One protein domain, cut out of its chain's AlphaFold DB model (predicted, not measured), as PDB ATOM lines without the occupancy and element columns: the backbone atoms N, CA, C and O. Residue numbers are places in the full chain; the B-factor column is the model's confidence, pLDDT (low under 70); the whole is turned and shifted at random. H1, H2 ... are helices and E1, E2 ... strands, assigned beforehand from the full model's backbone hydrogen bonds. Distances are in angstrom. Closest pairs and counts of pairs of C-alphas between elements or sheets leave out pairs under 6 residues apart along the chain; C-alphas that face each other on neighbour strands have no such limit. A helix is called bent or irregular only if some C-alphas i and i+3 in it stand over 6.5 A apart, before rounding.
ATOM      1  N   ASN A 168     -53.525  -3.319 175.359       97.69
ATOM      2  CA  ASN A 168     -53.692  -3.653 173.943       97.69
ATOM      3  C   ASN A 168     -52.499  -4.448 173.405       97.69
ATOM      4  O   ASN A 168     -52.700  -5.410 172.670       97.69
ATOM      5  N   ASP A 169     -51.275  -4.102 173.814       98.12
ATOM      6  CA  ASP A 169     -50.083  -4.877 173.457       98.12
ATOM      7  C   ASP A 169     -50.160  -6.285 174.051       98.12
ATOM      8  O   ASP A 169     -49.874  -7.263 173.367       98.12
ATOM      9  N   VAL A 170     -50.623  -6.410 175.301       98.19
ATOM     10  CA  VAL A 170     -50.849  -7.718 175.932       98.19
ATOM     11  C   VAL A 170     -51.895  -8.528 175.174       98.19
ATOM     12  O   VAL A 170     -51.663  -9.702 174.883       98.19
ATOM     13  N   ALA A 171     -53.019  -7.911 174.804       96.94
ATOM     14  CA  ALA A 171     -54.048  -8.561 174.001       96.94
ATOM     15  C   ALA A 171     -53.513  -8.996 172.627       96.94
ATOM     16  O   ALA A 171     -53.805 -10.109 172.197       96.94
ATOM     17  N   SER A 172     -52.686  -8.167 171.982       97.00
ATOM     18  CA  SER A 172     -52.049  -8.471 170.696       97.00
ATOM     19  C   SER A 172     -50.986  -9.565 170.796       97.00
ATOM     20  O   SER A 172     -50.835 -10.330 169.856       97.00
ATOM     21  N   LEU A 173     -50.239  -9.654 171.897       97.31
ATOM     22  CA  LEU A 173     -49.240 -10.709 172.120       97.31
ATOM     23  C   LEU A 173     -49.872 -12.039 172.548       97.31
ATOM     24  O   LEU A 173     -49.270 -13.099 172.364       97.31
ATOM     25  N   ALA A 174     -51.047 -11.987 173.175       97.12
ATOM     26  CA  ALA A 174     -51.828 -13.169 173.516       97.12
ATOM     27  C   ALA A 174     -52.640 -13.688 172.321       97.12
ATOM     28  O   ALA A 174     -52.871 -14.892 172.225       97.12
ATOM     29  N   ASP A 175     -53.097 -12.768 171.466       95.19
ATOM     30  CA  ASP A 175     -53.820 -12.961 170.204       95.19
ATOM     31  C   ASP A 175     -54.849 -14.099 170.201       95.19
ATOM     32  O   ASP A 175     -54.947 -14.911 169.282       95.19
ATOM     33  N   ARG A 176     -55.651 -14.178 171.269       95.38
ATOM     34  CA  ARG A 176     -56.595 -15.294 171.450       95.38
ATOM     35  C   ARG A 176     -57.614 -15.394 170.308       95.38
ATOM     36  O   ARG A 176     -58.148 -16.468 170.083       95.38
ATOM     37  N   ARG A 177     -57.895 -14.298 169.595       96.69
ATOM     38  CA  ARG A 177     -58.917 -14.234 168.534       96.69
ATOM     39  C   ARG A 177     -58.366 -14.474 167.121       96.69
ATOM     40  O   ARG A 177     -59.159 -14.449 166.177       96.69
ATOM     41  N   ALA A 178     -57.061 -14.701 166.955       96.25
ATOM     42  CA  ALA A 178     -56.481 -14.921 165.635       96.25
ATOM     43  C   ALA A 178     -56.978 -16.206 164.969       96.25
ATOM     44  O   ALA A 178     -57.182 -17.237 165.605       96.25
ATOM     45  N   VAL A 179     -57.131 -16.137 163.648       97.25
ATOM     46  CA  VAL A 179     -57.504 -17.284 162.819       97.25
ATOM     47  C   VAL A 179     -56.246 -18.065 162.465       97.25
ATOM     48  O   VAL A 179     -55.395 -17.593 161.716       97.25
ATOM     49  N   MET A 180     -56.142 -19.274 162.999       97.12
ATOM     50  CA  MET A 180     -55.056 -20.209 162.695       97.12
ATOM     51  C   MET A 180     -55.346 -20.989 161.409       97.12
ATOM     52  O   MET A 180     -56.429 -21.552 161.237       97.12
ATOM     53  N   THR A 181     -54.373 -21.039 160.499       96.62
ATOM     54  CA  THR A 181     -54.488 -21.796 159.245       96.62
ATOM     55  C   THR A 181     -54.639 -23.293 159.520       96.62
ATOM     56  O   THR A 181     -53.886 -23.861 160.303       96.62
ATOM     57  N   GLY A 182     -55.587 -23.941 158.835       96.69
ATOM     58  CA  GLY A 182     -55.806 -25.389 158.931       96.69
ATOM     59  C   GLY A 182     -56.703 -25.838 160.089       96.69
ATOM     60  O   GLY A 182     -56.871 -27.039 160.275       96.69
ATOM     61  N   VAL A 183     -57.292 -24.906 160.843       98.00
ATOM     62  CA  VAL A 183     -58.213 -25.211 161.947       98.00
ATOM     63  C   VAL A 183     -59.658 -25.038 161.481       98.00
ATOM     64  O   VAL A 183     -60.057 -23.941 161.086       98.00
ATOM     65  N   ASP A 184     -60.457 -26.106 161.552       98.06
ATOM     66  CA  ASP A 184     -61.912 -26.027 161.386       98.06
ATOM     67  C   ASP A 184     -62.555 -25.616 162.718       98.06
ATOM     68  O   ASP A 184     -62.900 -26.438 163.566       98.06
ATOM     69  N   TYR A 185     -62.668 -24.304 162.916       98.00
ATOM     70  CA  TYR A 185     -63.194 -23.716 164.146       98.00
ATOM     71  C   TYR A 185     -64.640 -24.114 164.446       98.00
ATOM     72  O   TYR A 185     -64.996 -24.254 165.614       98.00
ATOM     73  N   ALA A 186     -65.472 -24.282 163.416       97.94
ATOM     74  CA  ALA A 186     -66.879 -24.613 163.601       97.94
ATOM     75  C   ALA A 186     -67.027 -26.059 164.079       97.94
ATOM     76  O   ALA A 186     -67.694 -26.307 165.084       97.94
ATOM     77  N   GLN A 187     -66.347 -26.997 163.411       98.25
ATOM     78  CA  GLN A 187     -66.316 -28.389 163.848       98.25
ATOM     79  C   GLN A 187     -65.726 -28.500 165.258       98.25
ATOM     80  O   GLN A 187     -66.315 -29.143 166.129       98.25
ATOM     81  N   ARG A 188     -64.583 -27.846 165.501       98.25
ATOM     82  CA  ARG A 188     -63.888 -27.956 166.783       98.25
ATOM     83  C   ARG A 188     -64.700 -27.382 167.944       98.25
ATOM     84  O   ARG A 188     -64.718 -27.975 169.020       98.25
ATOM     85  N   LEU A 189     -65.420 -26.279 167.725       98.38
ATOM     86  CA  LEU A 189     -66.335 -25.722 168.722       98.38
ATOM     87  C   LEU A 189     -67.421 -26.730 169.119       98.38
ATOM     88  O   LEU A 189     -67.695 -26.883 170.307       98.38
ATOM     89  N   GLU A 190     -68.032 -27.427 168.161       98.44
ATOM     90  CA  GLU A 190     -69.082 -28.409 168.455       98.44
ATOM     91  C   GLU A 190     -68.546 -29.608 169.256       98.44
ATOM     92  O   GLU A 190     -69.205 -30.068 170.190       98.44
ATOM     93  N   GLU A 191     -67.323 -30.062 168.970       98.31
ATOM     94  CA  GLU A 191     -66.637 -31.093 169.766       98.31
ATOM     95  C   GLU A 191     -66.390 -30.633 171.212       98.31
ATOM     96  O   GLU A 191     -66.627 -31.382 172.167       98.31
ATOM     97  N   MET A 192     -65.944 -29.386 171.387       98.31
ATOM     98  CA  MET A 192     -65.743 -28.787 172.708       98.31
ATOM     99  C   MET A 192     -67.066 -28.641 173.461       98.31
ATOM    100  O   MET A 192     -67.132 -28.986 174.634       98.31
ATOM    101  N   ILE A 193     -68.135 -28.183 172.804       98.50
ATOM    102  CA  ILE A 193     -69.469 -28.072 173.408       98.50
ATOM    103  C   ILE A 193     -69.976 -29.443 173.864       98.50
ATOM    104  O   ILE A 193     -70.491 -29.562 174.975       98.50
ATOM    105  N   ALA A 194     -69.811 -30.486 173.046       98.00
ATOM    106  CA  ALA A 194     -70.211 -31.844 173.411       98.00
ATOM    107  C   ALA A 194     -69.441 -32.384 174.630       98.00
ATOM    108  O   ALA A 194     -69.986 -33.176 175.397       98.00
ATOM    109  N   THR A 195     -68.194 -31.940 174.813       97.94
ATOM    110  CA  THR A 195     -67.320 -32.353 175.923       97.94
ATOM    111  C   THR A 195     -67.593 -31.552 177.199       97.94
ATOM    112  O   THR A 195     -67.775 -32.127 178.271       97.94
ATOM    113  N   GLU A 196     -67.648 -30.226 177.086       97.88
ATOM    114  CA  GLU A 196     -67.620 -29.299 178.220       97.88
ATOM    115  C   GLU A 196     -69.017 -28.894 178.706       97.88
ATOM    116  O   GLU A 196     -69.197 -28.636 179.893       97.88
ATOM    117  N   CYS A 197     -70.045 -28.888 177.848       97.56
ATOM    118  CA  CYS A 197     -71.413 -28.490 178.223       97.56
ATOM    119  C   CYS A 197     -72.268 -29.670 178.731       97.56
ATOM    120  O   CYS A 197     -73.449 -29.793 178.392       97.56
ATOM    121  N   GLY A 198     -71.665 -30.557 179.530       96.06
ATOM    122  CA  GLY A 198     -72.339 -31.695 180.163       96.06
ATOM    123  C   GLY A 198     -73.200 -31.313 181.376       96.06
ATOM    124  O   GLY A 198     -73.382 -30.144 181.707       96.06
ATOM    125  N   GLU A 199     -73.700 -32.315 182.110       95.69
ATOM    126  CA  GLU A 199     -74.606 -32.099 183.255       95.69
ATOM    127  C   GLU A 199     -73.999 -31.217 184.367       95.69
ATOM    128  O   GLU A 199     -74.723 -30.493 185.062       95.69
ATOM    129  N   MET A 200     -72.678 -31.273 184.538       96.00
ATOM    130  CA  MET A 200     -71.933 -30.515 185.550       96.00
ATOM    131  C   MET A 200     -71.533 -29.111 185.082       96.00
ATOM    132  O   MET A 200     -70.945 -28.362 185.861       96.00
ATOM    133  N   SER A 201     -71.854 -28.736 183.842       97.12
ATOM    134  CA  SER A 201     -71.529 -27.422 183.294       97.12
ATOM    135  C   SER A 201     -72.551 -26.366 183.690       97.12
ATOM    136  O   SER A 201     -73.760 -26.607 183.700       97.12
ATOM    137  N   ILE A 202     -72.055 -25.164 183.982       97.62
ATOM    138  CA  ILE A 202     -72.903 -23.986 184.189       97.62
ATOM    139  C   ILE A 202     -73.491 -23.457 182.867       97.62
ATOM    140  O   ILE A 202     -74.510 -22.758 182.881       97.62
ATOM    141  N   PHE A 203     -72.866 -23.798 181.734       98.25
ATOM    142  CA  PHE A 203     -73.281 -23.394 180.394       98.25
ATOM    143  C   PHE A 203     -73.973 -24.553 179.678       98.25
ATOM    144  O   PHE A 203     -73.510 -25.690 179.696       98.25
ATOM    145  N   THR A 204     -75.083 -24.253 179.014       97.94
ATOM    146  CA  THR A 204     -75.719 -25.187 178.082       97.94
ATOM    147  C   THR A 204     -75.068 -25.073 176.699       97.94
ATOM    148  O   THR A 204     -74.487 -24.032 176.379       97.94
ATOM    149  N   PRO A 205     -75.194 -26.096 175.832       98.38
ATOM    150  CA  PRO A 205     -74.791 -25.978 174.432       98.38
ATOM    151  C   PRO A 205     -75.390 -24.749 173.736       98.38
ATOM    152  O   PRO A 205     -74.708 -24.072 172.972       98.38
ATOM    153  N   GLU A 206     -76.651 -24.435 174.040       98.31
ATOM    154  CA  GLU A 206     -77.353 -23.304 173.438       98.31
ATOM    155  C   GLU A 206     -76.797 -21.955 173.901       98.31
ATOM    156  O   GLU A 206     -76.630 -21.064 173.074       98.31
ATOM    157  N   ASP A 207     -76.428 -21.821 175.184       98.12
ATOM    158  CA  ASP A 207     -75.787 -20.601 175.695       98.12
ATOM    159  C   ASP A 207     -74.529 -20.258 174.878       98.12
ATOM    160  O   ASP A 207     -74.345 -19.116 174.452       98.12
ATOM    161  N   VAL A 208     -73.675 -21.259 174.629       98.25
ATOM    162  CA  VAL A 208     -72.407 -21.078 173.906       98.25
ATOM    163  C   VAL A 208     -72.658 -20.765 172.431       98.25
ATOM    164  O   VAL A 208     -72.092 -19.800 171.915       98.25
ATOM    165  N   ARG A 209     -73.531 -21.522 171.750       98.38
ATOM    166  CA  ARG A 209     -73.851 -21.302 170.324       98.38
ATOM    167  C   ARG A 209     -74.488 -19.943 170.074       98.38
ATOM    168  O   ARG A 209     -74.054 -19.215 169.176       98.38
ATOM    169  N   THR A 210     -75.485 -19.587 170.885       98.00
ATOM    170  CA  THR A 210     -76.151 -18.284 170.807       98.00
ATOM    171  C   THR A 210     -75.133 -17.162 170.989       98.00
ATOM    172  O   THR A 210     -75.129 -16.211 170.205       98.00
ATOM    173  N   GLN A 211     -74.223 -17.272 171.963       98.25
ATOM    174  CA  GLN A 211     -73.231 -16.222 172.174       98.25
ATOM    175  C   GLN A 211     -72.180 -16.163 171.058       98.25
ATOM    176  O   GLN A 211     -71.839 -15.071 170.611       98.25
ATOM    177  N   CYS A 212     -71.726 -17.301 170.535       98.06
ATOM    178  CA  CYS A 212     -70.804 -17.343 169.395       98.06
ATOM    179  C   CYS A 212     -71.411 -16.742 168.119       98.06
ATOM    180  O   CYS A 212     -70.701 -16.140 167.319       98.06
ATOM    181  N   SER A 213     -72.728 -16.852 167.942       97.69
ATOM    182  CA  SER A 213     -73.434 -16.192 166.839       97.69
ATOM    183  C   SER A 213     -73.493 -14.668 167.005       97.69
ATOM    184  O   SER A 213     -73.532 -13.944 166.012       97.69
ATOM    185  N   ARG A 214     -73.481 -14.166 168.248       97.56
ATOM    186  CA  ARG A 214     -73.456 -12.725 168.561       97.56
ATOM    187  C   ARG A 214     -72.051 -12.127 168.481       97.56
ATOM    188  O   ARG A 214     -71.904 -10.999 168.023       97.56
ATOM    189  N   ASP A 215     -71.036 -12.874 168.907       97.56
ATOM    190  CA  ASP A 215     -69.617 -12.505 168.846       97.56
ATOM    191  C   ASP A 215     -68.845 -13.582 168.068       97.56
ATOM    192  O   ASP A 215     -68.313 -14.512 168.673       97.56
ATOM    193  N   PRO A 216     -68.744 -13.472 166.730       94.69
ATOM    194  CA  PRO A 216     -68.043 -14.467 165.915       94.69
ATOM    195  C   PRO A 216     -66.576 -14.676 166.319       94.69
ATOM    196  O   PRO A 216     -66.030 -15.764 166.150       94.69
ATOM    197  N   GLY A 217     -65.932 -13.658 166.903       96.94
ATOM    198  CA  GLY A 217     -64.564 -13.770 167.414       96.94
ATOM    199  C   GLY A 217     -64.443 -14.652 168.661       96.94
ATOM    200  O   GLY A 217     -63.339 -15.104 168.977       96.94
ATOM    201  N   LEU A 218     -65.549 -14.921 169.364       97.94
ATOM    202  CA  LEU A 218     -65.580 -15.806 170.526       97.94
ATOM    203  C   LEU A 218     -65.244 -17.248 170.144       97.94
ATOM    204  O   LEU A 218     -64.527 -17.902 170.894       97.94
ATOM    205  N   VAL A 219     -65.688 -17.718 168.972       98.25
ATOM    206  CA  VAL A 219     -65.378 -19.074 168.485       98.25
ATOM    207  C   VAL A 219     -63.869 -19.286 168.435       98.25
ATOM    208  O   VAL A 219     -63.357 -20.255 168.994       98.25
ATOM    209  N   HIS A 220     -63.146 -18.342 167.826       98.12
ATOM    210  CA  HIS A 220     -61.690 -18.419 167.735       98.12
ATOM    211  C   HIS A 220     -61.051 -18.370 169.122       98.12
ATOM    212  O   HIS A 220     -60.182 -19.180 169.422       98.12
ATOM    213  N   ALA A 221     -61.523 -17.477 169.998       97.69
ATOM    214  CA  ALA A 221     -61.002 -17.365 171.356       97.69
ATOM    215  C   ALA A 221     -61.189 -18.639 172.186       97.69
ATOM    216  O   ALA A 221     -60.261 -19.027 172.895       97.69
ATOM    217  N   LEU A 222     -62.357 -19.283 172.097       98.00
ATOM    218  CA  LEU A 222     -62.653 -20.534 172.796       98.00
ATOM    219  C   LEU A 222     -61.732 -21.647 172.304       98.00
ATOM    220  O   LEU A 222     -61.018 -22.235 173.115       98.00
ATOM    221  N   VAL A 223     -61.705 -21.888 170.992       98.31
ATOM    222  CA  VAL A 223     -60.902 -22.960 170.386       98.31
ATOM    223  C   VAL A 223     -59.409 -22.735 170.641       98.31
ATOM    224  O   VAL A 223     -58.733 -23.624 171.152       98.31
ATOM    225  N   ASN A 224     -58.896 -21.525 170.399       97.69
ATOM    226  CA  ASN A 224     -57.481 -21.216 170.615       97.69
ATOM    227  C   ASN A 224     -57.068 -21.332 172.082       97.69
ATOM    228  O   ASN A 224     -55.952 -21.758 172.371       97.69
ATOM    229  N   HIS A 225     -57.938 -20.947 173.018       96.00
ATOM    230  CA  HIS A 225     -57.653 -21.098 174.440       96.00
ATOM    231  C   HIS A 225     -57.650 -22.569 174.863       96.00
ATOM    232  O   HIS A 225     -56.717 -22.993 175.542       96.00
ATOM    233  N   TYR A 226     -58.659 -23.331 174.436       97.06
ATOM    234  CA  TYR A 226     -58.851 -24.730 174.814       97.06
ATOM    235  C   TYR A 226     -57.744 -25.638 174.266       97.06
ATOM    236  O   TYR A 226     -57.147 -26.408 175.012       97.06
ATOM    237  N   ASP A 227     -57.403 -25.481 172.985       97.31
ATOM    238  CA  ASP A 227     -56.362 -26.270 172.314       97.31
ATOM    239  C   ASP A 227     -54.962 -25.629 172.417       97.31
ATOM    240  O   ASP A 227     -53.988 -26.143 171.865       97.31
ATOM    241  N   ASN A 228     -54.835 -24.494 173.120       96.38
ATOM    242  CA  ASN A 228     -53.606 -23.699 173.232       96.38
ATOM    243  C   ASN A 228     -52.968 -23.341 171.865       96.38
ATOM    244  O   ASN A 228     -51.739 -23.287 171.717       96.38
ATOM    245  N   LEU A 229     -53.798 -23.069 170.858       96.56
ATOM    246  CA  LEU A 229     -53.348 -22.739 169.505       96.56
ATOM    247  C   LEU A 229     -52.716 -21.346 169.451       96.56
ATOM    248  O   LEU A 229     -53.088 -20.433 170.193       96.56
ATOM    249  N   HIS A 230     -51.723 -21.209 168.578       95.00
ATOM    250  CA  HIS A 230     -50.991 -19.972 168.330       95.00
ATOM    251  C   HIS A 230     -50.175 -20.069 167.043       95.00
ATOM    252  O   HIS A 230     -49.924 -21.165 166.539       95.00
ATOM    253  N   ASP A 231     -49.719 -18.919 166.543       94.31
ATOM    254  CA  ASP A 231     -48.755 -18.880 165.448       94.31
ATOM    255  C   ASP A 231     -47.427 -19.504 165.900       94.31
ATOM    256  O   ASP A 231     -46.712 -18.952 166.740       94.31
ATOM    257  N   ALA A 232     -47.087 -20.655 165.317       92.12
ATOM    258  CA  ALA A 232     -45.850 -21.379 165.593       92.12
ATOM    259  C   ALA A 232     -44.584 -20.577 165.228       92.12
ATOM    260  O   ALA A 232     -43.492 -20.914 165.681       92.12
ATOM    261  N   ASN A 233     -44.716 -19.514 164.428       94.25
ATOM    262  CA  ASN A 233     -43.611 -18.637 164.040       94.25
ATOM    263  C   ASN A 233     -43.438 -17.431 164.977       94.25
ATOM    264  O   ASN A 233     -42.502 -16.642 164.800       94.25
ATOM    265  N   ALA A 234     -44.310 -17.259 165.975       94.75
ATOM    266  CA  ALA A 234     -44.223 -16.144 166.906       94.75
ATOM    267  C   ALA A 234     -42.942 -16.234 167.755       94.75
ATOM    268  O   ALA A 234     -42.766 -17.129 168.577       94.75
ATOM    269  N   LYS A 235     -42.046 -15.246 167.613       96.19
ATOM    270  CA  LYS A 235     -40.823 -15.139 168.438       96.19
ATOM    271  C   LYS A 235     -41.108 -14.833 169.917       96.19
ATOM    272  O   LYS A 235     -40.233 -15.009 170.763       96.19
ATOM    273  N   LEU A 236     -42.301 -14.318 170.208       97.62
ATOM    274  CA  LEU A 236     -42.769 -13.934 171.535       97.62
ATOM    275  C   LEU A 236     -44.281 -14.108 171.593       97.62
ATOM    276  O   LEU A 236     -44.981 -13.564 170.737       97.62
ATOM    277  N   ARG A 237     -44.766 -14.786 172.630       96.62
ATOM    278  CA  ARG A 237     -46.189 -14.938 172.933       96.62
ATOM    279  C   ARG A 237     -46.436 -14.720 174.422       96.62
ATOM    280  O   ARG A 237     -45.607 -15.085 175.255       96.62
ATOM    281  N   LEU A 238     -47.600 -14.168 174.754       98.38
ATOM    282  CA  LEU A 238     -48.121 -14.150 176.120       98.38
ATOM    283  C   LEU A 238     -49.223 -15.200 176.267       98.38
ATOM    284  O   LEU A 238     -50.367 -14.975 175.875       98.38
ATOM    285  N   ARG A 239     -48.903 -16.358 176.846       97.50
ATOM    286  CA  ARG A 239     -49.907 -17.397 177.097       97.50
ATOM    287  C   ARG A 239     -50.633 -17.113 178.402       97.50
ATOM    288  O   ARG A 239     -50.014 -17.099 179.461       97.50
ATOM    289  N   LEU A 240     -51.950 -16.942 178.341       97.50
ATOM    290  CA  LEU A 240     -52.784 -16.856 179.539       97.50
ATOM    291  C   LEU A 240     -52.702 -18.180 180.317       97.50
ATOM    292  O   LEU A 240     -53.057 -19.232 179.788       97.50
ATOM    293  N   VAL A 241     -52.211 -18.124 181.553       95.69
ATOM    294  CA  VAL A 241     -52.072 -19.285 182.449       95.69
ATOM    295  C   VAL A 241     -53.308 -19.438 183.316       95.69
ATOM    296  O   VAL A 241     -53.834 -20.535 183.463       95.69
ATOM    297  N   ILE A 242     -53.755 -18.331 183.904       95.94
ATOM    298  CA  ILE A 242     -54.931 -18.299 184.761       95.94
ATOM    299  C   ILE A 242     -55.587 -16.929 184.665       95.94
ATOM    300  O   ILE A 242     -54.920 -15.894 184.582       95.94
ATOM    301  N   GLU A 243     -56.909 -16.927 184.685       96.94
ATOM    302  CA  GLU A 243     -57.718 -15.730 184.812       96.94
ATOM    303  C   GLU A 243     -58.562 -15.853 186.080       96.94
ATOM    304  O   GLU A 243     -58.993 -16.937 186.461       96.94
ATOM    305  N   GLY A 244     -58.715 -14.739 186.784       95.25
ATOM    306  CA  GLY A 244     -59.599 -14.628 187.929       95.25
ATOM    307  C   GLY A 244     -60.508 -13.416 187.793       95.25
ATOM    308  O   GLY A 244     -60.528 -12.710 186.782       95.25
ATOM    309  N   GLU A 245     -61.244 -13.131 188.863       93.88
ATOM    310  CA  GLU A 245     -62.210 -12.031 188.873       93.88
ATOM    311  C   GLU A 245     -61.578 -10.673 188.581       93.88
ATOM    312  O   GLU A 245     -62.173  -9.861 187.870       93.88
ATOM    313  N   SER A 246     -60.386 -10.431 189.138       95.56
ATOM    314  CA  SER A 246     -59.745  -9.117 189.181       95.56
ATOM    315  C   SER A 246     -58.443  -9.016 188.387       95.56
ATOM    316  O   SER A 246     -57.880  -7.920 188.310       95.56
ATOM    317  N   LYS A 247     -57.955 -10.125 187.811       97.06
ATOM    318  CA  LYS A 247     -56.633 -10.198 187.176       97.06
ATOM    319  C   LYS A 247     -56.482 -11.366 186.200       97.06
ATOM    320  O   LYS A 247     -57.097 -12.413 186.383       97.06
ATOM    321  N   GLN A 248     -55.640 -11.169 185.194       98.19
ATOM    322  CA  GLN A 248     -55.180 -12.167 184.226       98.19
ATOM    323  C   GLN A 248     -53.676 -12.368 184.400       98.19
ATOM    324  O   GLN A 248     -52.955 -11.388 184.562       98.19
ATOM    325  N   VAL A 249     -53.203 -13.613 184.376       98.38
ATOM    326  CA  VAL A 249     -51.783 -13.952 184.536       98.38
ATOM    327  C   VAL A 249     -51.283 -14.627 183.268       98.38
ATOM    328  O   VAL A 249     -51.790 -15.678 182.873       98.38
ATOM    329  N   TYR A 250     -50.268 -14.038 182.650       98.62
ATOM    330  CA  TYR A 250     -49.665 -14.494 181.408       98.62
ATOM    331  C   TYR A 250     -48.247 -15.001 181.650       98.62
ATOM    332  O   TYR A 250     -47.440 -14.326 182.290       98.62
ATOM    333  N   LYS A 251     -47.925 -16.164 181.087       98.06
ATOM    334  CA  LYS A 251     -46.548 -16.628 180.943       98.06
ATOM    335  C   LYS A 251     -45.958 -16.036 179.670       98.06
ATOM    336  O   LYS A 251     -46.606 -16.038 178.622       98.06
ATOM    337  N   VAL A 252     -44.724 -15.561 179.769       97.88
ATOM    338  CA  VAL A 252     -43.937 -15.138 178.613       97.88
ATOM    339  C   VAL A 252     -43.320 -16.379 177.977       97.88
ATOM    340  O   VAL A 252     -42.560 -17.097 178.619       97.88
ATOM    341  N   GLU A 253     -43.657 -16.646 176.719       97.56
ATOM    342  CA  GLU A 253     -43.139 -17.794 175.976       97.56
ATOM    343  C   GLU A 253     -42.324 -17.312 174.779       97.56
ATOM    344  O   GLU A 253     -42.793 -16.538 173.939       97.56
ATOM    345  N   THR A 254     -41.069 -17.752 174.721       97.31
ATOM    346  CA  THR A 254     -40.148 -17.456 173.627       97.31
ATOM    347  C   THR A 254     -39.122 -18.580 173.484       97.31
ATOM    348  O   THR A 254     -38.626 -19.083 174.492       97.31
ATOM    349  N   PRO A 255     -38.759 -18.982 172.255       96.50
ATOM    350  CA  PRO A 255     -37.676 -19.939 172.040       96.50
ATOM    351  C   PRO A 255     -36.280 -19.303 172.164       96.50
ATOM    352  O   PRO A 255     -35.284 -20.019 172.136       96.50
ATOM    353  N   LEU A 256     -36.186 -17.970 172.258       96.50
ATOM    354  CA  LEU A 256     -34.915 -17.244 172.160       96.50
ATOM    355  C   LEU A 256     -34.115 -17.220 173.468       96.50
ATOM    356  O   LEU A 256     -32.903 -17.017 173.441       96.50
ATOM    357  N   THR A 257     -34.776 -17.377 174.618       96.44
ATOM    358  CA  THR A 257     -34.134 -17.328 175.938       96.44
ATOM    359  C   THR A 257     -34.992 -18.005 177.004       96.44
ATOM    360  O   THR A 257     -36.213 -18.032 176.895       96.44
ATOM    361  N   ARG A 258     -34.343 -18.501 178.064       96.12
ATOM    362  CA  ARG A 258     -34.986 -19.036 179.279       96.12
ATOM    363  C   ARG A 258     -35.138 -18.008 180.400       96.12
ATOM    364  O   ARG A 258     -35.642 -18.334 181.464       96.12
ATOM    365  N   TYR A 259     -34.698 -16.769 180.174       95.75
ATOM    366  CA  TYR A 259     -34.727 -15.712 181.189       95.75
ATOM    367  C   TYR A 259     -36.124 -15.497 181.800       95.75
ATOM    368  O   TYR A 259     -36.242 -15.183 182.975       95.75
ATOM    369  N   PHE A 260     -37.184 -15.670 181.007       97.00
ATOM    370  CA  PHE A 260     -38.554 -15.409 181.446       97.00
ATOM    371  C   PHE A 260     -39.265 -16.629 182.057       97.00
ATOM    372  O   PHE A 260     -40.451 -16.534 182.368       97.00
ATOM    373  N   ASP A 261     -38.588 -17.773 182.210       96.25
ATOM    374  CA  ASP A 261     -39.224 -19.033 182.628       96.25
ATOM    375  C   ASP A 261     -39.879 -18.946 184.011       96.25
ATOM    376  O   ASP A 261     -40.897 -19.600 184.254       96.25
ATOM    377  N   ASP A 262     -39.313 -18.122 184.892       96.31
ATOM    378  CA  ASP A 262     -39.775 -17.859 186.250       96.31
ATOM    379  C   ASP A 262     -40.531 -16.528 186.381       96.31
ATOM    380  O   ASP A 262     -40.830 -16.120 187.503       96.31
ATOM    381  N   HIS A 263     -40.885 -15.870 185.276       97.62
ATOM    382  CA  HIS A 263     -41.589 -14.590 185.280       97.62
ATOM    383  C   HIS A 263     -42.984 -14.692 184.667       97.62
ATOM    384  O   HIS A 263     -43.256 -15.457 183.736       97.62
ATOM    385  N   VAL A 264     -43.890 -13.871 185.188       98.31
ATOM    386  CA  VAL A 264     -45.243 -13.710 184.665       98.31
ATOM    387  C   VAL A 264     -45.584 -12.235 184.526       98.31
ATOM    388  O   VAL A 264     -45.146 -11.387 185.305       98.31
ATOM    389  N   LEU A 265     -46.424 -11.943 183.540       98.62
ATOM    390  CA  LEU A 265     -47.054 -10.645 183.385       98.62
ATOM    391  C   LEU A 265     -48.489 -10.732 183.903       98.62
ATOM    392  O   LEU A 265     -49.259 -11.585 183.465       98.62
ATOM    393  N   ILE A 266     -48.868  -9.850 184.819       98.62
ATOM    394  CA  ILE A 266     -50.224  -9.796 185.370       98.62
ATOM    395  C   ILE A 266     -50.907  -8.526 184.868       98.62
ATOM    396  O   ILE A 266     -50.351  -7.439 184.981       98.62
ATOM    397  N   LEU A 267     -52.126  -8.659 184.350       98.44
ATOM    398  CA  LEU A 267     -52.996  -7.545 183.977       98.44
ATOM    399  C   LEU A 267     -54.150  -7.439 184.977       98.44
ATOM    400  O   LEU A 267     -54.936  -8.377 185.127       98.44
ATOM    401  N   LEU A 268     -54.270  -6.297 185.654       98.25
ATOM    402  CA  LEU A 268     -55.402  -5.992 186.527       98.25
ATOM    403  C   LEU A 268     -56.641  -5.639 185.694       98.25
ATOM    404  O   LEU A 268     -56.647  -4.675 184.931       98.25
ATOM    405  N   LYS A 269     -57.728  -6.387 185.895       97.50
ATOM    406  CA  LYS A 269     -59.018  -6.142 185.238       97.50
ATOM    407  C   LYS A 269     -59.694  -4.893 185.828       97.50
ATOM    408  O   LYS A 269     -59.514  -4.598 187.011       97.50
ATOM    409  N   PRO A 270     -60.518  -4.151 185.083       97.00
ATOM    410  CA  PRO A 270     -61.273  -3.018 185.621       97.00
ATOM    411  C   PRO A 270     -62.505  -3.484 186.418       97.00
ATOM    412  O   PRO A 270     -63.586  -2.936 186.264       97.00
ATOM    413  N   THR A 271     -62.385  -4.523 187.243       96.38
ATOM    414  CA  THR A 271     -63.516  -5.200 187.890       96.38
ATOM    415  C   THR A 271     -63.470  -5.049 189.404       96.38
ATOM    416  O   THR A 271     -62.400  -4.980 190.012       96.38
ATOM    417  N   ILE A 272     -64.647  -5.041 190.027       96.06
ATOM    418  CA  ILE A 272     -64.802  -5.099 191.480       96.06
ATOM    419  C   ILE A 272     -65.881  -6.112 191.853       96.06
ATOM    420  O   ILE A 272     -66.926  -6.187 191.210       96.06
ATOM    421  N   TYR A 273     -65.632  -6.879 192.914       94.50
ATOM    422  CA  TYR A 273     -66.545  -7.907 193.408       94.50
ATOM    423  C   TYR A 273     -66.754  -7.799 194.922       94.50
ATOM    424  O   TYR A 273     -65.822  -7.548 195.697       94.50
ATOM    425  N   SER A 274     -67.996  -8.026 195.350       92.56
ATOM    426  CA  SER A 274     -68.385  -8.156 196.750       92.56
ATOM    427  C   SER A 274     -69.179  -9.434 196.974       92.56
ATOM    428  O   SER A 274     -70.338  -9.537 196.569       92.56
ATOM    429  N   HIS A 275     -68.588 -10.365 197.720       90.12
ATOM    430  CA  HIS A 275     -69.277 -11.580 198.136       90.12
ATOM    431  C   HIS A 275     -70.452 -11.289 199.079       90.12
ATOM    432  O   HIS A 275     -71.531 -11.842 198.915       90.12
ATOM    433  N   SER A 276     -70.309 -10.376 200.044       86.94
ATOM    434  CA  SER A 276     -71.383 -10.106 201.015       86.94
ATOM    435  C   SER A 276     -72.623  -9.475 200.385       86.94
ATOM    436  O   SER A 276     -73.735  -9.694 200.856       86.94
ATOM    437  N   LYS A 277     -72.437  -8.687 199.322       89.12
ATOM    438  CA  LYS A 277     -73.539  -8.091 198.561       89.12
ATOM    439  C   LYS A 277     -73.975  -8.927 197.376       89.12
ATOM    440  O   LYS A 277     -74.970  -8.570 196.760       89.12
ATOM    441  N   GLN A 278     -73.238  -9.996 197.069       91.44
ATOM    442  CA  GLN A 278     -73.433 -10.761 195.850       91.44
ATOM    443  C   GLN A 278     -73.541  -9.800 194.654       91.44
ATOM    444  O   GLN A 278     -74.495  -9.867 193.883       91.44
ATOM    445  N   ALA A 279     -72.575  -8.890 194.528       92.12
ATOM    446  CA  ALA A 279     -72.578  -7.849 193.511       92.12
ATOM    447  C   ALA A 279     -71.205  -7.717 192.856       92.12
ATOM    448  O   ALA A 279     -70.169  -7.792 193.526       92.12
ATOM    449  N   THR A 280     -71.217  -7.458 191.555       94.81
ATOM    450  CA  THR A 280     -70.028  -7.224 190.740       94.81
ATOM    451  C   THR A 280     -70.252  -6.043 189.811       94.81
ATOM    452  O   THR A 280     -71.397  -5.710 189.506       94.81
ATOM    453  N   ALA A 281     -69.168  -5.425 189.361       94.88
ATOM    454  CA  ALA A 281     -69.216  -4.447 188.289       94.88
ATOM    455  C   ALA A 281     -67.886  -4.308 187.561       94.88
ATOM    456  O   ALA A 281     -66.823  -4.620 188.107       94.88
ATOM    457  N   GLU A 282     -67.970  -3.737 186.363       96.06
ATOM    458  CA  GLU A 282     -66.842  -3.100 185.694       96.06
ATOM    459  C   GLU A 282     -66.813  -1.593 185.987       96.06
ATOM    460  O   GLU A 282     -67.837  -0.897 185.959       96.06
ATOM    461  N   ILE A 283     -65.623  -1.099 186.319       96.50
ATOM    462  CA  ILE A 283     -65.298   0.295 186.600       96.50
ATOM    463  C   ILE A 283     -64.057   0.651 185.775       96.50
ATOM    464  O   ILE A 283     -62.927   0.306 186.132       96.50
ATOM    465  N   THR A 284     -64.265   1.354 184.663       96.06
ATOM    466  CA  THR A 284     -63.186   1.816 183.782       96.06
ATOM    467  C   THR A 284     -62.113   2.571 184.570       96.06
ATOM    468  O   THR A 284     -62.418   3.420 185.403       96.06
ATOM    469  N   GLY A 285     -60.841   2.243 184.325       96.06
ATOM    470  CA  GLY A 285     -59.695   2.850 185.013       96.06
ATOM    471  C   GLY A 285     -59.388   2.287 186.408       96.06
ATOM    472  O   GLY A 285     -58.340   2.597 186.969       96.06
ATOM    473  N   LEU A 286     -60.223   1.403 186.968       97.31
ATOM    474  CA  LEU A 286     -59.983   0.848 188.305       97.31
ATOM    475  C   LEU A 286     -58.678   0.042 188.394       97.31
ATOM    476  O   LEU A 286     -57.985   0.116 189.405       97.31
ATOM    477  N   GLY A 287     -58.318  -0.704 187.343       96.88
ATOM    478  CA  GLY A 287     -57.053  -1.450 187.284       96.88
ATOM    479  C   GLY A 287     -55.824  -0.545 187.449       96.88
ATOM    480  O   GLY A 287     -54.932  -0.862 188.231       96.88
ATOM    481  N   ALA A 288     -55.829   0.625 186.803       96.38
ATOM    482  CA  ALA A 288     -54.778   1.639 186.908       96.38
ATOM    483  C   ALA A 288     -54.648   2.208 188.332       96.38
ATOM    484  O   ALA A 288     -53.552   2.284 188.899       96.38
ATOM    485  N   ILE A 289     -55.780   2.557 188.951       97.56
ATOM    486  CA  ILE A 289     -55.820   3.089 190.322       97.56
ATOM    487  C   ILE A 289     -55.332   2.042 191.326       97.56
ATOM    488  O   ILE A 289     -54.560   2.378 192.228       97.56
ATOM    489  N   ARG A 290     -55.722   0.773 191.144       97.50
ATOM    490  CA  ARG A 290     -55.238  -0.345 191.964       97.50
ATOM    491  C   ARG A 290     -53.743  -0.572 191.804       97.50
ATOM    492  O   ARG A 290     -53.073  -0.752 192.812       97.50
ATOM    493  N   ALA A 291     -53.198  -0.522 190.588       96.75
ATOM    494  CA  ALA A 291     -51.752  -0.643 190.385       96.75
ATOM    495  C   ALA A 291     -50.972   0.519 191.006       96.75
ATOM    496  O   ALA A 291     -49.917   0.294 191.596       96.75
ATOM    497  N   THR A 292     -51.507   1.740 190.942       97.19
ATOM    498  CA  THR A 292     -50.920   2.899 191.631       97.19
ATOM    499  C   THR A 292     -50.910   2.685 193.147       97.19
ATOM    500  O   THR A 292     -49.870   2.849 193.778       97.19
ATOM    501  N   GLY A 293     -52.028   2.233 193.725       97.38
ATOM    502  CA  GLY A 293     -52.101   1.878 195.146       97.38
ATOM    503  C   GLY A 293     -51.096   0.786 195.514       97.38
ATOM    504  O   GLY A 293     -50.289   0.976 196.421       97.38
ATOM    505  N   SER A 294     -51.069  -0.311 194.751       98.06
ATOM    506  CA  SER A 294     -50.113  -1.409 194.928       98.06
ATOM    507  C   SER A 294     -48.666  -0.940 194.905       98.06
ATOM    508  O   SER A 294     -47.885  -1.351 195.753       98.06
ATOM    509  N   ARG A 295     -48.302  -0.039 193.992       97.56
ATOM    510  CA  ARG A 295     -46.951   0.533 193.914       97.56
ATOM    511  C   ARG A 295     -46.566   1.290 195.187       97.56
ATOM    512  O   ARG A 295     -45.453   1.128 195.675       97.56
ATOM    513  N   LEU A 296     -47.487   2.077 195.744       98.12
ATOM    514  CA  LEU A 296     -47.259   2.850 196.969       98.12
ATOM    515  C   LEU A 296     -47.145   1.949 198.204       98.12
ATOM    516  O   LEU A 296     -46.274   2.166 199.041       98.12
ATOM    517  N   PHE A 297     -47.979   0.913 198.312       98.50
ATOM    518  CA  PHE A 297     -47.842  -0.071 199.388       98.50
ATOM    519  C   PHE A 297     -46.557  -0.890 199.242       98.50
ATOM    520  O   PHE A 297     -45.867  -1.110 200.235       98.50
ATOM    521  N   LEU A 298     -46.177  -1.282 198.023       98.19
ATOM    522  CA  LEU A 298     -44.908  -1.966 197.769       98.19
ATOM    523  C   LEU A 298     -43.705  -1.122 198.165       98.19
ATOM    524  O   LEU A 298     -42.785  -1.666 198.765       98.19
ATOM    525  N   GLU A 299     -43.724   0.186 197.911       98.19
ATOM    526  CA  GLU A 299     -42.682   1.094 198.398       98.19
ATOM    527  C   GLU A 299     -42.542   1.000 199.929       98.19
ATOM    528  O   GLU A 299     -41.432   0.844 200.436       98.19
ATOM    529  N   MET A 300     -43.650   0.998 200.683       98.31
ATOM    530  CA  MET A 300     -43.609   0.829 202.147       98.31
ATOM    531  C   MET A 300     -43.007  -0.521 202.557       98.31
ATOM    532  O   MET A 300     -42.186  -0.583 203.475       98.31
ATOM    533  N   LEU A 301     -43.397  -1.604 201.876       98.25
ATOM    534  CA  LEU A 301     -42.884  -2.952 202.140       98.25
ATOM    535  C   LEU A 301     -41.385  -3.055 201.833       98.25
ATOM    536  O   LEU A 301     -40.628  -3.613 202.630       98.25
ATOM    537  N   GLN A 302     -40.946  -2.471 200.718       97.69
ATOM    538  CA  GLN A 302     -39.547  -2.441 200.299       97.69
ATOM    539  C   GLN A 302     -38.688  -1.693 201.317       97.69
ATOM    540  O   GLN A 302     -37.651  -2.207 201.744       97.69
ATOM    541  N   ARG A 303     -39.150  -0.527 201.786       97.00
ATOM    542  CA  ARG A 303     -38.480   0.238 202.850       97.00
ATOM    543  C   ARG A 303     -38.356  -0.550 204.152       97.00
ATOM    544  O   ARG A 303     -37.365  -0.389 204.852       97.00
ATOM    545  N   ALA A 304     -39.318  -1.423 204.459       96.00
ATOM    546  CA  ALA A 304     -39.338  -2.255 205.664       96.00
ATOM    547  C   ALA A 304     -38.676  -3.641 205.505       96.00
ATOM    548  O   ALA A 304     -38.793  -4.498 206.392       96.00
ATOM    549  N   GLY A 305     -38.001  -3.917 204.385       95.50
ATOM    550  CA  GLY A 305     -37.333  -5.207 204.190       95.50
ATOM    551  C   GLY A 305     -38.297  -6.389 204.035       95.50
ATOM    552  O   GLY A 305     -37.987  -7.497 204.486       95.50
ATOM    553  N   ILE A 306     -39.498  -6.158 203.497       97.19
ATOM    554  CA  ILE A 306     -40.529  -7.183 203.288       97.19
ATOM    555  C   ILE A 306     -40.510  -7.609 201.820       97.19
ATOM    556  O   ILE A 306     -40.624  -6.782 200.916       97.19
ATOM    557  N   ARG A 307     -40.341  -8.914 201.580       97.44
ATOM    558  CA  ARG A 307     -40.248  -9.487 200.230       97.44
ATOM    559  C   ARG A 307     -41.615  -9.561 199.571       97.44
ATOM    560  O   ARG A 307     -42.580 -10.008 200.187       97.44
ATOM    561  N   HIS A 308     -41.644  -9.202 198.293       98.44
ATOM    562  CA  HIS A 308     -42.811  -9.321 197.438       98.44
ATOM    563  C   HIS A 308     -42.404  -9.896 196.080       98.44
ATOM    564  O   HIS A 308     -41.285  -9.659 195.629       98.44
ATOM    565  N   THR A 309     -43.296 -10.631 195.417       98.31
ATOM    566  CA  THR A 309     -43.030 -11.184 194.074       98.31
ATOM    567  C   THR A 309     -43.147 -10.167 192.945       98.31
ATOM    568  O   THR A 309     -42.680 -10.414 191.839       98.31
ATOM    569  N   TYR A 310     -43.798  -9.037 193.199       98.31
ATOM    570  CA  TYR A 310     -43.938  -7.954 192.222       98.31
ATOM    571  C   TYR A 310     -42.638  -7.172 192.150       98.31
ATOM    572  O   TYR A 310     -42.195  -6.610 193.152       98.31
ATOM    573  N   GLU A 311     -42.067  -7.125 190.957       97.62
ATOM    574  CA  GLU A 311     -40.822  -6.420 190.685       97.62
ATOM    575  C   GLU A 311     -41.108  -5.052 190.068       97.62
ATOM    576  O   GLU A 311     -40.468  -4.084 190.450       97.62
ATOM    577  N   GLY A 312     -42.122  -4.927 189.204       97.25
ATOM    578  CA  GLY A 312     -42.507  -3.648 188.596       97.25
ATOM    579  C   GLY A 312     -44.000  -3.546 188.295       97.25
ATOM    580  O   GLY A 312     -44.677  -4.558 188.122       97.25
ATOM    581  N   LEU A 313     -44.523  -2.318 188.254       97.44
ATOM    582  CA  LEU A 313     -45.920  -2.008 187.931       97.44
ATOM    583  C   LEU A 313     -45.992  -0.720 187.106       97.44
ATOM    584  O   LEU A 313     -45.218   0.192 187.377       97.44
ATOM    585  N   ASN A 314     -46.960  -0.608 186.191       96.75
ATOM    586  CA  ASN A 314     -47.217   0.636 185.453       96.75
ATOM    587  C   ASN A 314     -48.617   1.228 185.690       96.75
ATOM    588  O   ASN A 314     -49.484   0.625 186.334       96.75
ATOM    589  N   ALA A 315     -48.845   2.422 185.141       94.56
ATOM    590  CA  ALA A 315     -50.115   3.147 185.198       94.56
ATOM    591  C   ALA A 315     -51.286   2.418 184.527       94.56
ATOM    592  O   ALA A 315     -52.432   2.768 184.780       94.56
ATOM    593  N   TYR A 316     -51.047   1.409 183.689       96.50
ATOM    594  CA  TYR A 316     -52.110   0.702 182.974       96.50
ATOM    595  C   TYR A 316     -52.635  -0.534 183.707       96.50
ATOM    596  O   TYR A 316     -53.495  -1.240 183.183       96.50
ATOM    597  N   GLY A 317     -52.145  -0.812 184.917       97.06
ATOM    598  CA  GLY A 317     -52.537  -2.019 185.639       97.06
ATOM    599  C   GLY A 317     -51.729  -3.257 185.258       97.06
ATOM    600  O   GLY A 317     -52.173  -4.364 185.557       97.06
ATOM    601  N   LEU A 318     -50.580  -3.097 184.594       98.38
ATOM    602  CA  LEU A 318     -49.670  -4.199 184.287       98.38
ATOM    603  C   LEU A 318     -48.620  -4.350 185.378       98.38
ATOM    604  O   LEU A 318     -48.112  -3.363 185.909       98.38
ATOM    605  N   ILE A 319     -48.303  -5.598 185.696       98.56
ATOM    606  CA  ILE A 319     -47.395  -5.975 186.773       98.56
ATOM    607  C   ILE A 319     -46.427  -7.022 186.238       98.56
ATOM    608  O   ILE A 319     -46.849  -8.064 185.735       98.56
ATOM    609  N   TRP A 320     -45.137  -6.754 186.388       98.50
ATOM    610  CA  TRP A 320     -44.079  -7.731 186.194       98.50
ATOM    611  C   TRP A 320     -43.804  -8.427 187.523       98.50
ATOM    612  O   TRP A 320     -43.512  -7.764 188.526       98.50
ATOM    613  N   ALA A 321     -43.951  -9.748 187.552       98.38
ATOM    614  CA  ALA A 321     -43.833 -10.519 188.778       98.38
ATOM    615  C   ALA A 321     -43.013 -11.789 188.576       98.38
ATOM    616  O   ALA A 321     -43.135 -12.481 187.564       98.38
ATOM    617  N   ARG A 322     -42.247 -12.137 189.603       97.69
ATOM    618  CA  ARG A 322     -41.631 -13.450 189.728       97.69
ATOM    619  C   ARG A 322     -42.687 -14.479 190.122       97.69
ATOM    620  O   ARG A 322     -43.504 -14.249 191.015       97.69
ATOM    621  N   LYS A 379     -73.236 -27.390 191.164       96.50
ATOM    622  CA  LYS A 379     -73.190 -28.837 191.454       96.50
ATOM    623  C   LYS A 379     -71.864 -29.297 192.106       96.50
ATOM    624  O   LYS A 379     -71.393 -30.396 191.862       96.50
ATOM    625  N   GLY A 380     -71.257 -28.453 192.948       95.62
ATOM    626  CA  GLY A 380     -69.988 -28.750 193.634       95.62
ATOM    627  C   GLY A 380     -68.714 -28.438 192.836       95.62
ATOM    628  O   GLY A 380     -67.624 -28.581 193.378       95.62
ATOM    629  N   VAL A 381     -68.829 -27.963 191.594       96.69
ATOM    630  CA  VAL A 381     -67.697 -27.556 190.745       96.69
ATOM    631  C   VAL A 381     -67.538 -26.037 190.772       96.69
ATOM    632  O   VAL A 381     -68.526 -25.311 190.881       96.69
ATOM    633  N   ASN A 382     -66.300 -25.543 190.674       96.81
ATOM    634  CA  ASN A 382     -66.002 -24.119 190.520       96.81
ATOM    635  C   ASN A 382     -66.336 -23.648 189.089       96.81
ATOM    636  O   ASN A 382     -65.611 -24.030 188.168       96.81
ATOM    637  N   PRO A 383     -67.344 -22.782 188.875       96.88
ATOM    638  CA  PRO A 383     -67.678 -22.294 187.539       96.88
ATOM    639  C   PRO A 383     -66.524 -21.552 186.861       96.88
ATOM    640  O   PRO A 383     -66.364 -21.673 185.653       96.88
ATOM    641  N   ALA A 384     -65.688 -20.841 187.625       96.00
ATOM    642  CA  ALA A 384     -64.558 -20.087 187.080       96.00
ATOM    643  C   ALA A 384     -63.422 -20.981 186.550       96.00
ATOM    644  O   ALA A 384     -62.562 -20.504 185.820       96.00
ATOM    645  N   ALA A 385     -63.419 -22.275 186.892       96.00
ATOM    646  CA  ALA A 385     -62.483 -23.245 186.327       96.00
ATOM    647  C   ALA A 385     -62.944 -23.800 184.967       96.00
ATOM    648  O   ALA A 385     -62.184 -24.508 184.314       96.00
ATOM    649  N   HIS A 386     -64.178 -23.504 184.539       97.44
ATOM    650  CA  HIS A 386     -64.690 -23.943 183.246       97.44
ATOM    651  C   HIS A 386     -63.959 -23.201 182.110       97.44
ATOM    652  O   HIS A 386     -63.888 -21.968 182.160       97.44
ATOM    653  N   PRO A 387     -63.487 -23.882 181.048       96.88
ATOM    654  CA  PRO A 387     -62.667 -23.262 179.996       96.88
ATOM    655  C   PRO A 387     -63.368 -22.109 179.262       96.88
ATOM    656  O   PRO A 387     -62.725 -21.205 178.735       96.88
ATOM    657  N   PHE A 388     -64.702 -22.113 179.242       97.69
ATOM    658  CA  PHE A 388     -65.484 -21.055 178.592       97.69
ATOM    659  C   PHE A 388     -65.753 -19.849 179.496       97.69
ATOM    660  O   PHE A 388     -66.138 -18.802 178.989       97.69
ATOM    661  N   TYR A 389     -65.564 -19.954 180.817       98.00
ATOM    662  CA  TYR A 389     -66.122 -19.002 181.783       98.00
ATOM    663  C   TYR A 389     -65.723 -17.548 181.516       98.00
ATOM    664  O   TYR A 389     -66.586 -16.696 181.318       98.00
ATOM    665  N   HIS A 390     -64.423 -17.259 181.458       97.56
ATOM    666  CA  HIS A 390     -63.939 -15.887 181.288       97.56
ATOM    667  C   HIS A 390     -64.099 -15.353 179.861       97.56
ATOM    668  O   HIS A 390     -64.224 -14.147 179.656       97.56
ATOM    669  N   LEU A 391     -64.129 -16.238 178.864       97.38
ATOM    670  CA  LEU A 391     -64.390 -15.853 177.477       97.38
ATOM    671  C   LEU A 391     -65.872 -15.515 177.269       97.38
ATOM    672  O   LEU A 391     -66.185 -14.513 176.627       97.38
ATOM    673  N   MET A 392     -66.767 -16.281 177.895       97.81
ATOM    674  CA  MET A 392     -68.190 -15.956 177.993       97.81
ATOM    675  C   MET A 392     -68.397 -14.664 178.790       97.81
ATOM    676  O   MET A 392     -69.151 -13.812 178.339       97.81
ATOM    677  N   GLU A 393     -67.694 -14.467 179.914       97.44
ATOM    678  CA  GLU A 393     -67.740 -13.217 180.696       97.44
ATOM    679  C   GLU A 393     -67.404 -12.005 179.825       97.44
ATOM    680  O   GLU A 393     -68.166 -11.042 179.793       97.44
ATOM    681  N   ALA A 394     -66.291 -12.067 179.092       96.12
ATOM    682  CA  ALA A 394     -65.836 -10.974 178.241       96.12
ATOM    683  C   ALA A 394     -66.786 -10.686 177.066       96.12
ATOM    684  O   ALA A 394     -66.850  -9.551 176.602       96.12
ATOM    685  N   SER A 395     -67.501 -11.701 176.571       96.94
ATOM    686  CA  SER A 395     -68.407 -11.572 175.425       96.94
ATOM    687  C   SER A 395     -69.818 -11.122 175.829       96.94
ATOM    688  O   SER A 395     -70.421 -10.287 175.160       96.94
ATOM    689  N   VAL A 396     -70.347 -11.663 176.930       96.62
ATOM    690  CA  VAL A 396     -71.691 -11.355 177.452       96.62
ATOM    691  C   VAL A 396     -71.688 -10.067 178.284       96.62
ATOM    692  O   VAL A 396     -72.687  -9.352 178.321       96.62
ATOM    693  N   GLY A 397     -70.570  -9.755 178.937       96.06
ATOM    694  CA  GLY A 397     -70.443  -8.679 179.915       96.06
ATOM    695  C   GLY A 397     -70.588  -9.193 181.349       96.06
ATOM    696  O   GLY A 397     -71.420 -10.056 181.651       96.06
ATOM    697  N   LYS A 398     -69.772  -8.644 182.257       94.38
ATOM    698  CA  LYS A 398     -69.617  -9.158 183.625       94.38
ATOM    699  C   LYS A 398     -70.906  -9.136 184.442       94.38
ATOM    700  O   LYS A 398     -71.230 -10.138 185.076       94.38
ATOM    701  N   GLU A 399     -71.649  -8.025 184.449       94.31
ATOM    702  CA  GLU A 399     -72.906  -7.941 185.204       94.31
ATOM    703  C   GLU A 399     -73.965  -8.938 184.696       94.31
ATOM    704  O   GLU A 399     -74.636  -9.570 185.513       94.31
ATOM    705  N   ILE A 400     -74.082  -9.124 183.375       95.81
ATOM    706  CA  ILE A 400     -75.060 -10.043 182.768       95.81
ATOM    707  C   ILE A 400     -74.674 -11.494 183.059       95.81
ATOM    708  O   ILE A 400     -75.504 -12.252 183.564       95.81
ATOM    709  N   LEU A 401     -73.405 -11.869 182.843       96.62
ATOM    710  CA  LEU A 401     -72.911 -13.208 183.182       96.62
ATOM    711  C   LEU A 401     -73.200 -13.532 184.654       96.62
ATOM    712  O   LEU A 401     -73.686 -14.608 185.010       96.62
ATOM    713  N   TYR A 402     -72.918 -12.572 185.526       95.56
ATOM    714  CA  TYR A 402     -73.124 -12.727 186.949       95.56
ATOM    715  C   TYR A 402     -74.605 -12.930 187.313       95.56
ATOM    716  O   TYR A 402     -74.921 -13.826 188.096       95.56
ATOM    717  N   GLN A 403     -75.519 -12.153 186.725       95.38
ATOM    718  CA  GLN A 403     -76.954 -12.270 186.991       95.38
ATOM    719  C   GLN A 403     -77.550 -13.568 186.425       95.38
ATOM    720  O   GLN A 403     -78.153 -14.354 187.163       95.38
ATOM    721  N   GLU A 404     -77.351 -13.820 185.132       96.31
ATOM    722  CA  GLU A 404     -78.049 -14.874 184.383       96.31
ATOM    723  C   GLU A 404     -77.432 -16.268 184.546       96.31
ATOM    724  O   GLU A 404     -78.124 -17.281 184.394       96.31
ATOM    725  N   TYR A 405     -76.140 -16.341 184.874       96.31
ATOM    726  CA  TYR A 405     -75.429 -17.610 185.017       96.31
ATOM    727  C   TYR A 405     -75.086 -17.884 186.474       96.31
ATOM    728  O   TYR A 405     -75.505 -18.903 187.017       96.31
ATOM    729  N   LEU A 406     -74.368 -16.982 187.147       95.81
ATOM    730  CA  LEU A 406     -73.924 -17.259 188.514       95.81
ATOM    731  C   LEU A 406     -75.075 -17.224 189.517       95.81
ATOM    732  O   LEU A 406     -75.357 -18.245 190.137       95.81
ATOM    733  N   THR A 407     -75.760 -16.092 189.682       95.00
ATOM    734  CA  THR A 407     -76.794 -15.982 190.724       95.00
ATOM    735  C   THR A 407     -78.041 -16.805 190.426       95.00
ATOM    736  O   THR A 407     -78.691 -17.270 191.358       95.00
ATOM    737  N   ALA A 408     -78.361 -17.016 189.147       96.25
ATOM    738  CA  ALA A 408     -79.523 -17.804 188.753       96.25
ATOM    739  C   ALA A 408     -79.283 -19.322 188.826       96.25
ATOM    740  O   ALA A 408     -80.228 -20.070 189.078       96.25
ATOM    741  N   ARG A 409     -78.045 -19.795 188.597       97.06
ATOM    742  CA  ARG A 409     -77.761 -21.234 188.424       97.06
ATOM    743  C   ARG A 409     -76.845 -21.812 189.505       97.06
ATOM    744  O   ARG A 409     -76.964 -22.995 189.824       97.06
ATOM    745  N   ALA A 410     -75.938 -21.022 190.078       97.44
ATOM    746  CA  ALA A 410     -74.914 -21.472 191.021       97.44
ATOM    747  C   ALA A 410     -75.183 -21.011 192.467       97.44
ATOM    748  O   ALA A 410     -76.012 -20.146 192.739       97.44
ATOM    749  N   LYS A 411     -74.469 -21.608 193.427       97.12
ATOM    750  CA  LYS A 411     -74.578 -21.292 194.859       97.12
ATOM    751  C   LYS A 411     -73.340 -20.539 195.341       97.12
ATOM    752  O   LYS A 411     -72.235 -21.024 195.091       97.12
ATOM    753  N   PRO A 412     -73.478 -19.411 196.056       96.19
ATOM    754  CA  PRO A 412     -72.328 -18.744 196.655       96.19
ATOM    755  C   PRO A 412     -71.668 -19.633 197.716       96.19
ATOM    756  O   PRO A 412     -72.363 -20.295 198.487       96.19
TER     757      PRO A 412
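Overview. This is residues 168 to 322 and 379 to 412 of the 790 residues of an uncharacterized protein of Periconia macrospinosa (UniProt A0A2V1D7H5). A strongly twisted five-stranded sheet, with H1 on one face and the long helix H5 on the other in three layers, stands beside a cluster of four helices, H2, H3, H4 and H6. A small hairpin, E4 and E5, runs on from the sheet, and H7 packs on E5; residues 299 to 305, at the end of H5, stick out. The printed part has 189 residues, in the order H1 H2 H3 H4 E1 E2 E3 E4 E5 H5 E6 E7 H6 H7, and its class is mixed, helices and strands. The large sheet, E1 - E2 - E3 - E7 - E6, and the small one, E4 - E5, are antiparallel. The whole is compact, with a radius of gyration of the C-alphas of 18.2 A and spans of 54 by 47 by 29 A.

Along the chain. H1, residues 168 to 174, begins at C-alpha 168 (-53.692, -3.653, 173.943). H2 is residues 185 to 196, 15.8 A long, H3 205 to 214, and H4 216 to 226, 16.4 A. E1, residues 237 to 243, E2, 247 to 253, 19.1 A, and E3, 263 to 268, form a meander, each strand the antiparallel neighbour of the one before. E4 is residues 271 to 274 and E5 279 to 282. H5, residues 286 to 303, measures 26.0 A and begins at (-59.983, 0.848, 188.305). E6 is residues 310 to 313, E7 318 to 322 and H6 389 to 396. H7, residues 398 to 409, ends at (-77.761, -21.234, 188.424); it is irregular, but only just: C-alphas 404 and 407 are 6.6 A apart.

Arrangement. N 239 and O 251 of E1 and E2 are 2.9 A apart, N 250 and O 265 of E2 and E3 2.8 A, N 266 and O 319 of E3 and E7 2.8 A, N 320 and O 312 of E7 and E6 2.8 A, and N 274 and O 279 of E4 and E5 2.8 A, within hydrogen-bond range. H1 is on the sheet, its closest C-alphas with E1 being Ala 174 and Leu 238, 4.6 A. H5 is over E7 and E6 at a height over the sheet of 9.3 A. H6 only grazes the sheet and touches H4, closest C-alphas Leu 222 and Leu 391, 6.8 A, at a shallow tilt of 8 degrees, opposite ways. H4 touches H2, closest C-alphas Leu 189 and Val 223, 6.3 A. H3 touches H6, closest C-alphas Gln 211 and Val 396, 7.3 A. The closest C-alphas of E5 and H7 are Ala 281 and Glu 399, 5.9 A. Every O i to N i+4 pair is within hydrogen-bond range in H1, H2, H3, H5 and H6, against 6 of 7 in H4 and 6 of 8 in H7.

Size, cuts and confidence. The farthest C-alphas, Gln 187 and Ala 304, are 56.2 A apart. Residues 323 to 378 are not printed, and C-alphas 322 and 379 are 35.2 A apart across the cut. Of the links that are printed whole, none is long. No printed residue is under 70 in pLDDT.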